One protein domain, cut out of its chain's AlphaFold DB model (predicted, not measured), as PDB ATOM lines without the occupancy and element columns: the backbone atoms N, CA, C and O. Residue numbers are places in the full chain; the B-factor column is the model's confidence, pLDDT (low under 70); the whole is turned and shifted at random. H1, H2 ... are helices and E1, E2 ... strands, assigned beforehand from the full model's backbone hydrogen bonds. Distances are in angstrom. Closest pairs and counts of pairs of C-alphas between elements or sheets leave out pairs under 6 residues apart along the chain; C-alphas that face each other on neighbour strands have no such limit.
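Overview. This is residues 69 to 159 of the 159 residues of an uncharacterized protein of Acidithiobacillus sp. GGI-221 (UniProt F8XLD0). One long helix, H1, crosses obliquely over one face of a narrow two-stranded hairpin, E1 and E2, and between these two strands the chain runs out into a very long loop. The loop makes the length of the whole: its residues 126 to 140 stick out far beyond the helix and hairpin. The printed part has 91 residues, with one named helix and two named strands in the order H1, E1, E2; the sheet, of order E1 - E2, is antiparallel and the class is mixed, helices and strands. The whole is extended, with a radius of gyration of the C-alphas of 21.6 A, and its C-alphas span 72 by 25 by 15 A.

Along the chain. Start at Ala 69 and go on to C-alpha 71 at (-23.469, 12.081, 41.761), where H1 begins. H1, residues 71 to 99, runs 41.6 A from there to C-alpha 99 at (-38.006, 4.266, 3.543). After a short link of 7 residues, find C-alpha 107, the first of E1, residues 107 to 115, which is 22.2 A long and bends by 65 degrees at residue 110. Go on through residues 116 to 149, which have no named element, to E2, residues 150 to 157, 22.7 A long, and find its end at C-alpha 157 at (-26.091, -0.540, 7.459).

Arrangement. Look first at the hairpin of E1 and E2, antiparallel neighbours whose directions stand at 165 degrees. Find C-alphas 111 and 154, which face each other at 4.2 A. Within hydrogen-bond range here are N 112 and O 153, 2.8 A apart, and N 155 and O 110, 2.8 A apart. Now turn to H1: it has 13 pairs of C-alphas within 8 A with E2, the closest being those of Ala 85 and Val 152, 6.1 A apart. With E1 it has 5 such pairs, the closest being the C-alphas of Leu 90 and Pro 108, 7.2 A apart. In H1 every O i to N i+4 pair is within hydrogen-bond range.

Size, cuts and confidence. Find Gly 101 and Glu 134, whose C-alphas are the two farthest apart, 72.2 A. The link from E1 to E2, with 34 residues, is long, and its residues 126 to 140 stand free; the body without them spans 56 by 19 by 15 A. The printed part has no cut and ends at Arg 159, the chain's last residue. In the B-factor column the mean pLDDT of the printed part is 73.8, and residues 115 to 146 are under 70, of which 115 belongs to E1.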
ATOM      1  N   ALA A  69     -28.629  17.220  42.169       75.25
ATOM      2  CA  ALA A  69     -28.814  15.793  42.371       75.25
ATOM      3  C   ALA A  69     -27.481  15.148  42.785       75.25
ATOM      4  O   ALA A  69     -26.408  15.558  42.340       75.25
ATOM      5  N   SER A  70     -27.536  14.106  43.615       76.12
ATOM      6  CA  SER A  70     -26.307  13.421  44.029       76.12
ATOM      7  C   SER A  70     -25.569  12.827  42.814       76.12
ATOM      8  O   SER A  70     -26.219  12.387  41.857       76.12
ATOM      9  N   PRO A  71     -24.227  12.698  42.852       76.19
ATOM     10  CA  PRO A  71     -23.469  12.081  41.761       76.19
ATOM     11  C   PRO A  71     -23.979  10.682  41.382       76.19
ATOM     12  O   PRO A  71     -23.952  10.301  40.215       76.19
ATOM     13  N   GLY A  72     -24.475   9.919  42.362       81.06
ATOM     14  CA  GLY A  72     -25.094   8.614  42.126       81.06
ATOM     15  C   GLY A  72     -26.393   8.707  41.322       81.06
ATOM     16  O   GLY A  72     -26.551   7.984  40.341       81.06
ATOM     17  N   GLN A  73     -27.289   9.629  41.685       81.88
ATOM     18  CA  GLN A  73     -28.536   9.863  40.946       81.88
ATOM     19  C   GLN A  73     -28.272  10.371  39.526       81.88
ATOM     20  O   GLN A  73     -28.932   9.911  38.597       81.88
ATOM     21  N   ILE A  74     -27.285  11.258  39.348       81.88
ATOM     22  CA  ILE A  74     -26.865  11.744  38.027       81.88
ATOM     23  C   ILE A  74     -26.396  10.578  37.153       81.88
ATOM     24  O   ILE A  74     -26.872  10.432  36.031       81.88
ATOM     25  N   ARG A  75     -25.526   9.700  37.675       83.56
ATOM     26  CA  ARG A  75     -25.071   8.509  36.938       83.56
ATOM     27  C   ARG A  75     -26.235   7.604  36.545       83.56
ATOM     28  O   ARG A  75     -26.391   7.296  35.373       83.56
ATOM     29  N   THR A  76     -27.118   7.268  37.488       86.75
ATOM     30  CA  THR A  76     -28.297   6.434  37.194       86.75
ATOM     31  C   THR A  76     -29.226   7.067  36.151       86.75
ATOM     32  O   THR A  76     -29.819   6.355  35.338       86.75
ATOM     33  N   ALA A  77     -29.389   8.392  36.167       85.81
ATOM     34  CA  ALA A  77     -30.170   9.100  35.159       85.81
ATOM     35  C   ALA A  77     -29.498   9.042  33.777       85.81
ATOM     36  O   ALA A  77     -30.185   8.774  32.788       85.81
ATOM     37  N   ASN A  78     -28.175   9.216  33.720       85.81
ATOM     38  CA  ASN A  78     -27.394   9.121  32.487       85.81
ATOM     39  C   ASN A  78     -27.460   7.715  31.880       85.81
ATOM     40  O   ASN A  78     -27.834   7.594  30.718       85.81
ATOM     41  N   ASP A  79     -27.237   6.660  32.671       89.12
ATOM     42  CA  ASP A  79     -27.293   5.269  32.194       89.12
ATOM     43  C   ASP A  79     -28.659   4.950  31.553       89.12
ATOM     44  O   ASP A  79     -28.767   4.316  30.499       89.12
ATOM     45  N   ARG A  80     -29.745   5.435  32.170       90.38
ATOM     46  CA  ARG A  80     -31.103   5.288  31.622       90.38
ATOM     47  C   ARG A  80     -31.277   6.071  30.324       90.38
ATOM     48  O   ARG A  80     -31.878   5.553  29.380       90.38
ATOM     49  N   ALA A  81     -30.787   7.307  30.277       89.38
ATOM     50  CA  ALA A  81     -30.877   8.159  29.098       89.38
ATOM     51  C   ALA A  81     -30.088   7.581  27.910       89.38
ATOM     52  O   ALA A  81     -30.602   7.590  26.792       89.38
ATOM     53  N   GLU A  82     -28.913   6.999  28.147       90.19
ATOM     54  CA  GLU A  82     -28.098   6.318  27.133       90.19
ATOM     55  C   GLU A  82     -28.846   5.151  26.486       90.19
ATOM     56  O   GLU A  82     -28.970   5.087  25.260       90.19
ATOM     57  N   VAL A  83     -29.438   4.262  27.291       93.62
ATOM     58  CA  VAL A  83     -30.225   3.128  26.775       93.62
ATOM     59  C   VAL A  83     -31.414   3.609  25.940       93.62
ATOM     60  O   VAL A  83     -31.708   3.045  24.881       93.62
ATOM     61  N   ILE A  84     -32.108   4.656  26.391       93.62
ATOM     62  CA  ILE A  84     -33.230   5.245  25.650       93.62
ATOM     63  C   ILE A  84     -32.746   5.826  24.318       93.62
ATOM     64  O   ILE A  84     -33.366   5.575  23.282       93.62
ATOM     65  N   ALA A  85     -31.647   6.579  24.328       92.12
ATOM     66  CA  ALA A  85     -31.104   7.216  23.138       92.12
ATOM     67  C   ALA A  85     -30.631   6.181  22.102       92.12
ATOM     68  O   ALA A  85     -30.954   6.314  20.922       92.12
ATOM     69  N   LEU A  86     -29.996   5.087  22.532       93.69
ATOM     70  CA  LEU A  86     -29.607   3.979  21.651       93.69
ATOM     71  C   LEU A  86     -30.810   3.282  21.007       93.69
ATOM     72  O   LEU A  86     -30.804   2.997  19.808       93.69
ATOM     73  N   ARG A  87     -31.878   3.039  21.777       94.62
ATOM     74  CA  ARG A  87     -33.123   2.471  21.230       94.62
ATOM     75  C   ARG A  87     -33.758   3.404  20.204       94.62
ATOM     76  O   ARG A  87     -34.235   2.933  19.173       94.62
ATOM     77  N   ARG A  88     -33.745   4.715  20.465       94.69
ATOM     78  CA  ARG A  88     -34.241   5.734  19.527       94.69
ATOM     79  C   ARG A  88     -33.411   5.778  18.249       94.69
ATOM     80  O   ARG A  88     -34.004   5.808  17.176       94.69
ATOM     81  N   PHE A  89     -32.084   5.708  18.356       93.81
ATOM     82  CA  PHE A  89     -31.188   5.615  17.202       93.81
ATOM     83  C   PHE A  89     -31.518   4.391  16.341       93.81
ATOM     84  O   PHE A  89     -31.772   4.531  15.149       93.81
ATOM     85  N   LEU A  90     -31.616   3.201  16.943       93.25
ATOM     86  CA  LEU A  90     -31.943   1.984  16.198       93.25
ATOM     87  C   LEU A  90     -33.334   2.055  15.547       93.25
ATOM     88  O   LEU A  90     -33.514   1.607  14.419       93.25
ATOM     89  N   ALA A  91     -34.328   2.608  16.246       94.19
ATOM     90  CA  ALA A  91     -35.669   2.790  15.697       94.19
ATOM     91  C   ALA A  91     -35.698   3.802  14.539       94.19
ATOM     92  O   ALA A  91     -36.447   3.605  13.585       94.19
ATOM     93  N   ALA A  92     -34.898   4.870  14.605       92.88
ATOM     94  CA  ALA A  92     -34.716   5.804  13.497       92.88
ATOM     95  C   ALA A  92     -34.063   5.102  12.299       92.88
ATOM     96  O   ALA A  92     -34.678   5.050  11.243       92.88
ATOM     97  N   ALA A  93     -32.933   4.421  12.506       93.56
ATOM     98  CA  ALA A  93     -32.241   3.683  11.451       93.56
ATOM     99  C   ALA A  93     -33.146   2.651  10.751       93.56
ATOM    100  O   ALA A  93     -33.138   2.548   9.531       93.56
ATOM    101  N   LYS A  94     -33.980   1.917  11.502       92.81
ATOM    102  CA  LYS A  94     -34.965   0.984  10.921       92.81
ATOM    103  C   LYS A  94     -35.992   1.687  10.033       92.81
ATOM    104  O   LYS A  94     -36.314   1.170   8.968       92.81
ATOM    105  N   ARG A  95     -36.516   2.838  10.470       93.62
ATOM    106  CA  ARG A  95     -37.467   3.629   9.670       93.62
ATOM    107  C   ARG A  95     -36.810   4.161   8.401       93.62
ATOM    108  O   ARG A  95     -37.417   4.068   7.340       93.62
ATOM    109  N   ASP A  96     -35.580   4.647   8.510       93.50
ATOM    110  CA  ASP A  96     -34.843   5.217   7.384       93.50
ATOM    111  C   ASP A  96     -34.482   4.133   6.354       93.50
ATOM    112  O   ASP A  96     -34.737   4.312   5.166       93.50
ATOM    113  N   CYS A  97     -34.003   2.958   6.786       93.69
ATOM    114  CA  CYS A  97     -33.749   1.826   5.884       93.69
ATOM    115  C   CYS A  97     -35.022   1.352   5.167       93.69
ATOM    116  O   CYS A  97     -34.999   1.135   3.954       93.69
ATOM    117  N   ALA A  98     -36.144   1.248   5.888       91.94
ATOM    118  CA  ALA A  98     -37.422   0.875   5.288       91.94
ATOM    119  C   ALA A  98     -37.877   1.898   4.232       91.94
ATOM    120  O   ALA A  98     -38.337   1.507   3.161       91.94
ATOM    121  N   ALA A  99     -37.699   3.198   4.497       92.44
ATOM    122  CA  ALA A  99     -38.006   4.266   3.543       92.44
ATOM    123  C   ALA A  99     -37.109   4.228   2.293       92.44
ATOM    124  O   ALA A  99     -37.553   4.594   1.208       92.44
ATOM    125  N   LEU A 100     -35.873   3.741   2.429       92.25
ATOM    126  CA  LEU A 100     -34.930   3.540   1.326       92.25
ATOM    127  C   LEU A 100     -35.173   2.244   0.530       92.25
ATOM    128  O   LEU A 100     -34.420   1.953  -0.397       92.25
ATOM    129  N   GLY A 101     -36.211   1.467   0.857       91.38
ATOM    130  CA  GLY A 101     -36.542   0.225   0.151       91.38
ATOM    131  C   GLY A 101     -35.782  -1.008   0.647       91.38
ATOM    132  O   GLY A 101     -35.821  -2.043  -0.014       91.38
ATOM    133  N   PHE A 102     -35.137  -0.923   1.814       89.19
ATOM    134  CA  PHE A 102     -34.508  -2.049   2.506       89.19
ATOM    135  C   PHE A 102     -35.390  -2.464   3.695       89.19
ATOM    136  O   PHE A 102     -35.200  -1.972   4.809       89.19
ATOM    137  N   PRO A 103     -36.397  -3.337   3.491       72.50
ATOM    138  CA  PRO A 103     -37.330  -3.740   4.546       72.50
ATOM    139  C   PRO A 103     -36.697  -4.657   5.606       72.50
ATOM    140  O   PRO A 103     -37.375  -5.041   6.561       72.50
ATOM    141  N   GLY A 104     -35.432  -5.054   5.432       73.06
ATOM    142  CA  GLY A 104     -34.704  -5.874   6.387       73.06
ATOM    143  C   GLY A 104     -34.253  -5.105   7.632       73.06
ATOM    144  O   GLY A 104     -34.735  -4.025   7.980       73.06
ATOM    145  N   ALA A 105     -33.355  -5.723   8.397       76.06
ATOM    146  CA  ALA A 105     -32.934  -5.194   9.688       76.06
ATOM    147  C   ALA A 105     -31.836  -4.131   9.529       76.06
ATOM    148  O   ALA A 105     -30.749  -4.433   9.043       76.06
ATOM    149  N   ALA A 106     -32.071  -2.920  10.050       86.31
ATOM    150  CA  ALA A 106     -31.005  -1.935  10.230       86.31
ATOM    151  C   ALA A 106     -29.993  -2.433  11.271       86.31
ATOM    152  O   ALA A 106     -30.360  -2.731  12.416       86.31
ATOM    153  N   ARG A 107     -28.717  -2.506  10.882       88.56
ATOM    154  CA  ARG A 107     -27.625  -2.948  11.754       88.56
ATOM    155  C   ARG A 107     -26.702  -1.772  12.076       88.56
ATOM    156  O   ARG A 107     -26.043  -1.269  11.171       88.56
ATOM    157  N   PRO A 108     -26.585  -1.352  13.346       86.94
ATOM    158  CA  PRO A 108     -25.572  -0.381  13.744       86.94
ATOM    159  C   PRO A 108     -24.167  -0.895  13.398       86.94
ATOM    160  O   PRO A 108     -23.816  -2.021  13.755       86.94
ATOM    161  N   VAL A 109     -23.377  -0.077  12.704       90.56
ATOM    162  CA  VAL A 109     -21.975  -0.365  12.349       90.56
ATOM    163  C   VAL A 109     -21.038   0.371  13.292       90.56
ATOM    164  O   VAL A 109     -20.078  -0.203  13.799       90.56
ATOM    165  N   LYS A 110     -21.347   1.641  13.552       88.69
ATOM    166  CA  LYS A 110     -20.615   2.486  14.484       88.69
ATOM    167  C   LYS A 110     -21.606   3.342  15.251       88.69
ATOM    168  O   LYS A 110     -22.503   3.924  14.646       88.69
ATOM    169  N   VAL A 111     -21.436   3.418  16.565       87.81
ATOM    170  CA  VAL A 111     -22.234   4.286  17.426       87.81
ATOM    171  C   VAL A 111     -21.291   5.034  18.349       87.81
ATOM    172  O   VAL A 111     -20.504   4.423  19.065       87.81
ATOM    173  N   ASP A 112     -21.388   6.352  18.310       87.25
ATOM    174  CA  ASP A 112     -20.681   7.279  19.172       87.25
ATOM    175  C   ASP A 112     -21.714   7.872  20.148       87.25
ATOM    176  O   ASP A 112     -22.717   8.470  19.739       87.25
ATOM    177  N   LEU A 113     -21.492   7.664  21.448       83.25
ATOM    178  CA  LEU A 113     -22.312   8.245  22.508       83.25
ATOM    179  C   LEU A 113     -21.593   9.453  23.091       83.25
ATOM    180  O   LEU A 113     -20.451   9.357  23.538       83.25
ATOM    181  N   GLN A 114     -22.292  10.578  23.132       77.06
ATOM    182  CA  GLN A 114     -21.886  11.748  23.891       77.06
ATOM    183  C   GLN A 114     -22.945  11.994  24.957       77.06
ATOM    184  O   GLN A 114     -24.030  12.512  24.680       77.06
ATOM    185  N   ALA A 115     -22.625  11.628  26.197       65.00
ATOM    186  CA  ALA A 115     -23.307  12.230  27.328       65.00
ATOM    187  C   ALA A 115     -23.055  13.742  27.228       65.00
ATOM    188  O   ALA A 115     -21.904  14.175  27.147       65.00
ATOM    189  N   GLY A 116     -24.124  14.536  27.133       57.69
ATOM    190  CA  GLY A 116     -24.012  15.990  27.137       57.69
ATOM    191  C   GLY A 116     -23.299  16.462  28.402       57.69
ATOM    192  O   GLY A 116     -23.127  15.691  29.351       57.69
ATOM    193  N   SER A 117     -22.867  17.725  28.412       53.03
ATOM    194  CA  SER A 117     -22.203  18.326  29.572       53.03
ATOM    195  C   SER A 117     -22.924  17.952  30.873       53.03
ATOM    196  O   SER A 117     -24.160  17.882  30.866       53.03
ATOM    197  N   PRO A 118     -22.173  17.679  31.963       53.97
ATOM    198  CA  PRO A 118     -22.752  17.265  33.234       53.97
ATOM    199  C   PRO A 118     -23.929  18.175  33.574       53.97
ATOM    200  O   PRO A 118     -23.826  19.380  33.318       53.97
ATOM    201  N   PRO A 119     -25.048  17.607  34.068       52.41
ATOM    202  CA  PRO A 119     -26.260  18.367  34.299       52.41
ATOM    203  C   PRO A 119     -25.910  19.652  35.032       52.41
ATOM    204  O   PRO A 119     -25.361  19.611  36.133       52.41
ATOM    205  N   ILE A 120     -26.170  20.787  34.384       53.66
ATOM    206  CA  ILE A 120     -25.949  22.081  35.010       53.66
ATOM    207  C   ILE A 120     -26.959  22.115  36.157       53.66
ATOM    208  O   ILE A 120     -28.157  21.955  35.886       53.66
ATOM    209  N   PRO A 121     -26.517  22.251  37.423       52.19
ATOM    210  CA  PRO A 121     -27.441  22.456  38.522       52.19
ATOM    211  C   PRO A 121     -28.363  23.590  38.106       52.19
ATOM    212  O   PRO A 121     -27.891  24.656  37.693       52.19
ATOM    213  N   VAL A 122     -29.672  23.347  38.128       50.12
ATOM    214  CA  VAL A 122     -30.617  24.437  37.931       50.12
ATOM    215  C   VAL A 122     -30.436  25.292  39.162       50.12
ATOM    216  O   VAL A 122     -30.969  24.974  40.223       50.12
ATOM    217  N   ARG A 123     -29.605  26.332  39.033       50.66
ATOM    218  CA  ARG A 123     -29.547  27.391  40.023       50.66
ATOM    219  C   ARG A 123     -31.000  27.827  40.146       50.66
ATOM    220  O   ARG A 123     -31.587  28.191  39.116       50.66
ATOM    221  N   PRO A 124     -31.625  27.725  41.332       43.69
ATOM    222  CA  PRO A 124     -32.839  28.482  41.560       43.69
ATOM    223  C   PRO A 124     -32.517  29.876  41.041       43.69
ATOM    224  O   PRO A 124     -31.449  30.398  41.379       43.69
ATOM    225  N   TYR A 125     -33.341  30.415  40.134       37.50
ATOM    226  CA  TYR A 125     -33.202  31.813  39.741       37.50
ATOM    227  C   TYR A 125     -32.901  32.572  41.028       37.50
ATOM    228  O   TYR A 125     -33.664  32.371  41.986       37.50
ATOM    229  N   PRO A 126     -31.799  33.346  41.119       40.75
ATOM    230  CA  PRO A 126     -31.661  34.222  42.256       40.75
ATOM    231  C   PRO A 126     -32.976  34.979  42.271       40.75
ATOM    232  O   PRO A 126     -33.350  35.608  41.276       40.75
ATOM    233  N   VAL A 127     -33.746  34.805  43.341       41.22
ATOM    234  CA  VAL A 127     -34.865  35.685  43.616       41.22
ATOM    235  C   VAL A 127     -34.188  37.023  43.854       41.22
ATOM    236  O   VAL A 127     -33.863  37.403  44.971       41.22
ATOM    237  N   MET A 128     -33.906  37.728  42.761       42.84
ATOM    238  CA  MET A 128     -33.595  39.139  42.741       42.84
ATOM    239  C   MET A 128     -34.909  39.852  43.015       42.84
ATOM    240  O   MET A 128     -35.449  40.543  42.166       42.84
ATOM    241  N   MET A 129     -35.472  39.605  44.194       35.75
ATOM    242  CA  MET A 129     -36.664  40.262  44.684       35.75
ATOM    243  C   MET A 129     -36.446  40.580  46.159       35.75
ATOM    244  O   MET A 129     -36.802  39.823  47.053       35.75
ATOM    245  N   ALA A 130     -35.857  41.762  46.347       41.50
ATOM    246  CA  ALA A 130     -36.205  42.716  47.392       41.50
ATOM    247  C   ALA A 130     -36.037  42.278  48.858       41.50
ATOM    248  O   ALA A 130     -36.994  41.883  49.516       41.50
ATOM    249  N   ALA A 131     -34.834  42.503  49.391       39.03
ATOM    250  CA  ALA A 131     -34.555  42.810  50.799       39.03
ATOM    251  C   ALA A 131     -33.020  42.942  50.939       39.03
ATOM    252  O   ALA A 131     -32.320  41.982  50.679       39.03
ATOM    253  N   MET A 132     -32.359  44.031  51.338       40.66
ATOM    254  CA  MET A 132     -32.775  45.174  52.151       40.66
ATOM    255  C   MET A 132     -33.772  44.796  53.250       40.66
ATOM    256  O   MET A 132     -34.722  45.515  53.534       40.66
ATOM    257  N   ARG A 133     -33.575  43.620  53.852       37.47
ATOM    258  CA  ARG A 133     -34.089  43.295  55.176       37.47
ATOM    259  C   ARG A 133     -33.000  42.590  55.955       37.47
ATOM    260  O   ARG A 133     -32.601  41.468  55.680       37.47
ATOM    261  N   GLU A 134     -32.556  43.344  56.931       40.88
ATOM    262  CA  GLU A 134     -31.661  43.062  58.032       40.88
ATOM    263  C   GLU A 134     -32.340  42.098  59.028       40.88
ATOM    264  O   GLU A 134     -32.519  42.418  60.197       40.88
ATOM    265  N   ALA A 135     -32.816  40.940  58.553       39.66
ATOM    266  CA  ALA A 135     -33.477  39.947  59.397       39.66
ATOM    267  C   ALA A 135     -33.122  38.510  58.962       39.66
ATOM    268  O   ALA A 135     -33.377  38.158  57.807       39.66
ATOM    269  N   PRO A 136     -32.594  37.664  59.870       42.78
ATOM    270  CA  PRO A 136     -32.444  36.236  59.620       42.78
ATOM    271  C   PRO A 136     -33.840  35.606  59.548       42.78
ATOM    272  O   PRO A 136     -34.561  35.530  60.541       42.78
ATOM    273  N   GLY A 137     -34.252  35.210  58.346       47.06
ATOM    274  CA  GLY A 137     -35.456  34.416  58.100       47.06
ATOM    275  C   GLY A 137     -35.077  32.988  57.702       47.06
ATOM    276  O   GLY A 137     -33.958  32.768  57.239       47.06
ATOM    277  N   PRO A 138     -35.974  32.000  57.862       49.41
ATOM    278  CA  PRO A 138     -35.687  30.627  57.463       49.41
ATOM    279  C   PRO A 138     -35.350  30.559  55.970       49.41
ATOM    280  O   PRO A 138     -36.080  31.084  55.127       49.41
ATOM    281  N   VAL A 139     -34.240  29.898  55.647       54.66
ATOM    282  CA  VAL A 139     -33.802  29.678  54.268       54.66
ATOM    283  C   VAL A 139     -34.819  28.775  53.566       54.66
ATOM    284  O   VAL A 139     -35.016  27.625  53.957       54.66
ATOM    285  N   ALA A 140     -35.500  29.298  52.546       55.22
ATOM    286  CA  ALA A 140     -36.491  28.538  51.793       55.22
ATOM    287  C   ALA A 140     -35.802  27.537  50.852       55.22
ATOM    288  O   ALA A 140     -35.082  27.927  49.932       55.22
ATOM    289  N   ALA A 141     -36.050  26.243  51.062       53.50
ATOM    290  CA  ALA A 141     -35.567  25.178  50.193       53.50
ATOM    291  C   ALA A 141     -36.595  24.861  49.104       53.50
ATOM    292  O   ALA A 141     -37.636  24.278  49.390       53.50
ATOM    293  N   ASN A 142     -36.281  25.191  47.853       58.22
ATOM    294  CA  ASN A 142     -36.992  24.665  46.690       58.22
ATOM    295  C   ASN A 142     -36.028  23.765  45.911       58.22
ATOM    296  O   ASN A 142     -35.234  24.285  45.122       58.22
ATOM    297  N   PRO A 143     -36.048  22.436  46.129       57.91
ATOM    298  CA  PRO A 143     -35.230  21.531  45.337       57.91
ATOM    299  C   PRO A 143     -35.691  21.619  43.877       57.91
ATOM    300  O   PRO A 143     -36.804  21.222  43.532       57.91
ATOM    301  N   GLY A 144     -34.852  22.214  43.029       61.41
ATOM    302  CA  GLY A 144     -35.102  22.321  41.595       61.41
ATOM    303  C   GLY A 144     -35.052  20.957  40.899       61.41
ATOM    304  O   GLY A 144     -34.548  19.972  41.441       61.41
ATOM    305  N   VAL A 145     -35.556  20.896  39.667       64.06
ATOM    306  CA  VAL A 145     -35.405  19.717  38.801       64.06
ATOM    307  C   VAL A 145     -34.110  19.855  38.016       64.06
ATOM    308  O   VAL A 145     -33.925  20.837  37.312       64.06
ATOM    309  N   THR A 146     -33.220  18.871  38.102       67.31
ATOM    310  CA  THR A 146     -31.994  18.844  37.297       67.31
ATOM    311  C   THR A 146     -32.264  18.205  35.931       67.31
ATOM    312  O   THR A 146     -32.745  17.074  35.859       67.31
ATOM    313  N   HIS A 147     -31.927  18.907  34.846       70.19
ATOM    314  CA  HIS A 147     -32.071  18.408  33.476       70.19
ATOM    315  C   HIS A 147     -30.710  18.080  32.851       70.19
ATOM    316  O   HIS A 147     -29.721  18.773  33.080       70.19
ATOM    317  N   GLY A 148     -30.672  17.030  32.033       73.62
ATOM    318  CA  GLY A 148     -29.497  16.606  31.274       73.62
ATOM    319  C   GLY A 148     -29.906  16.047  29.914       73.62
ATOM    320  O   GLY A 148     -31.068  15.696  29.706       73.62
ATOM    321  N   THR A 149     -28.957  15.983  28.982       79.44
ATOM    322  CA  THR A 149     -29.187  15.460  27.626       79.44
ATOM    323  C   THR A 149     -28.107  14.448  27.274       79.44
ATOM    324  O   THR A 149     -26.936  14.673  27.559       79.44
ATOM    325  N   VAL A 150     -28.496  13.348  26.632       85.25
ATOM    326  CA  VAL A 150     -27.574  12.381  26.026       85.25
ATOM    327  C   VAL A 150     -27.822  12.371  24.528       85.25
ATOM    328  O   VAL A 150     -28.960  12.193  24.085       85.25
ATOM    329  N   THR A 151     -26.753  12.545  23.762       86.00
ATOM    330  CA  THR A 151     -26.782  12.546  22.304       86.00
ATOM    331  C   THR A 151     -26.111  11.281  21.792       86.00
ATOM    332  O   THR A 151     -25.021  10.909  22.224       86.00
ATOM    333  N   VAL A 152     -26.772  10.613  20.853       89.00
ATOM    334  CA  VAL A 152     -26.239   9.436  20.164       89.00
ATOM    335  C   VAL A 152     -26.154   9.759  18.685       89.00
ATOM    336  O   VAL A 152     -27.143  10.172  18.080       89.00
ATOM    337  N   SER A 153     -24.979   9.542  18.108       87.75
ATOM    338  CA  SER A 153     -24.716   9.659  16.675       87.75
ATOM    339  C   SER A 153     -24.087   8.369  16.169       87.75
ATOM    340  O   SER A 153     -23.378   7.695  16.909       87.75
ATOM    341  N   GLY A 154     -24.330   7.989  14.920       89.44
ATOM    342  CA  GLY A 154     -23.778   6.742  14.410       89.44
ATOM    343  C   GLY A 154     -24.127   6.464  12.960       89.44
ATOM    344  O   GLY A 154     -24.876   7.206  12.329       89.44
ATOM    345  N   ILE A 155     -23.576   5.362  12.460       90.75
ATOM    346  CA  ILE A 155     -23.786   4.835  11.113       90.75
ATOM    347  C   ILE A 155     -24.455   3.469  11.245       90.75
ATOM    348  O   ILE A 155     -24.013   2.622  12.029       90.75
ATOM    349  N   ALA A 156     -25.508   3.249  10.463       91.69
ATOM    350  CA  ALA A 156     -26.188   1.968  10.345       91.69
ATOM    351  C   ALA A 156     -26.155   1.481   8.892       91.69
ATOM    352  O   ALA A 156     -26.222   2.277   7.962       91.69
ATOM    353  N   ASP A 157     -26.037   0.169   8.732       92.12
ATOM    354  CA  ASP A 157     -26.091  -0.540   7.459       92.12
ATOM    355  C   ASP A 157     -27.525  -1.032   7.215       92.12
ATOM    356  O   ASP A 157     -28.154  -1.595   8.125       92.12
ATOM    357  N   CYS A 158     -28.029  -0.803   6.002       89.69
ATOM    358  CA  CYS A 158     -29.340  -1.253   5.549       89.69
ATOM    359  C   CYS A 158     -29.160  -2.510   4.696       89.69
ATOM    360  O   CYS A 158     -28.419  -2.492   3.716       89.69
ATOM    361  N   ARG A 159     -29.830  -3.600   5.072       78.56
ATOM    362  CA  ARG A 159     -29.778  -4.888   4.371       78.56
ATOM    363  C   ARG A 159     -31.171  -5.398   4.068       78.56
ATOM    364  O   ARG A 159     -32.076  -5.114   4.884       78.56
TER     365      ARG A 159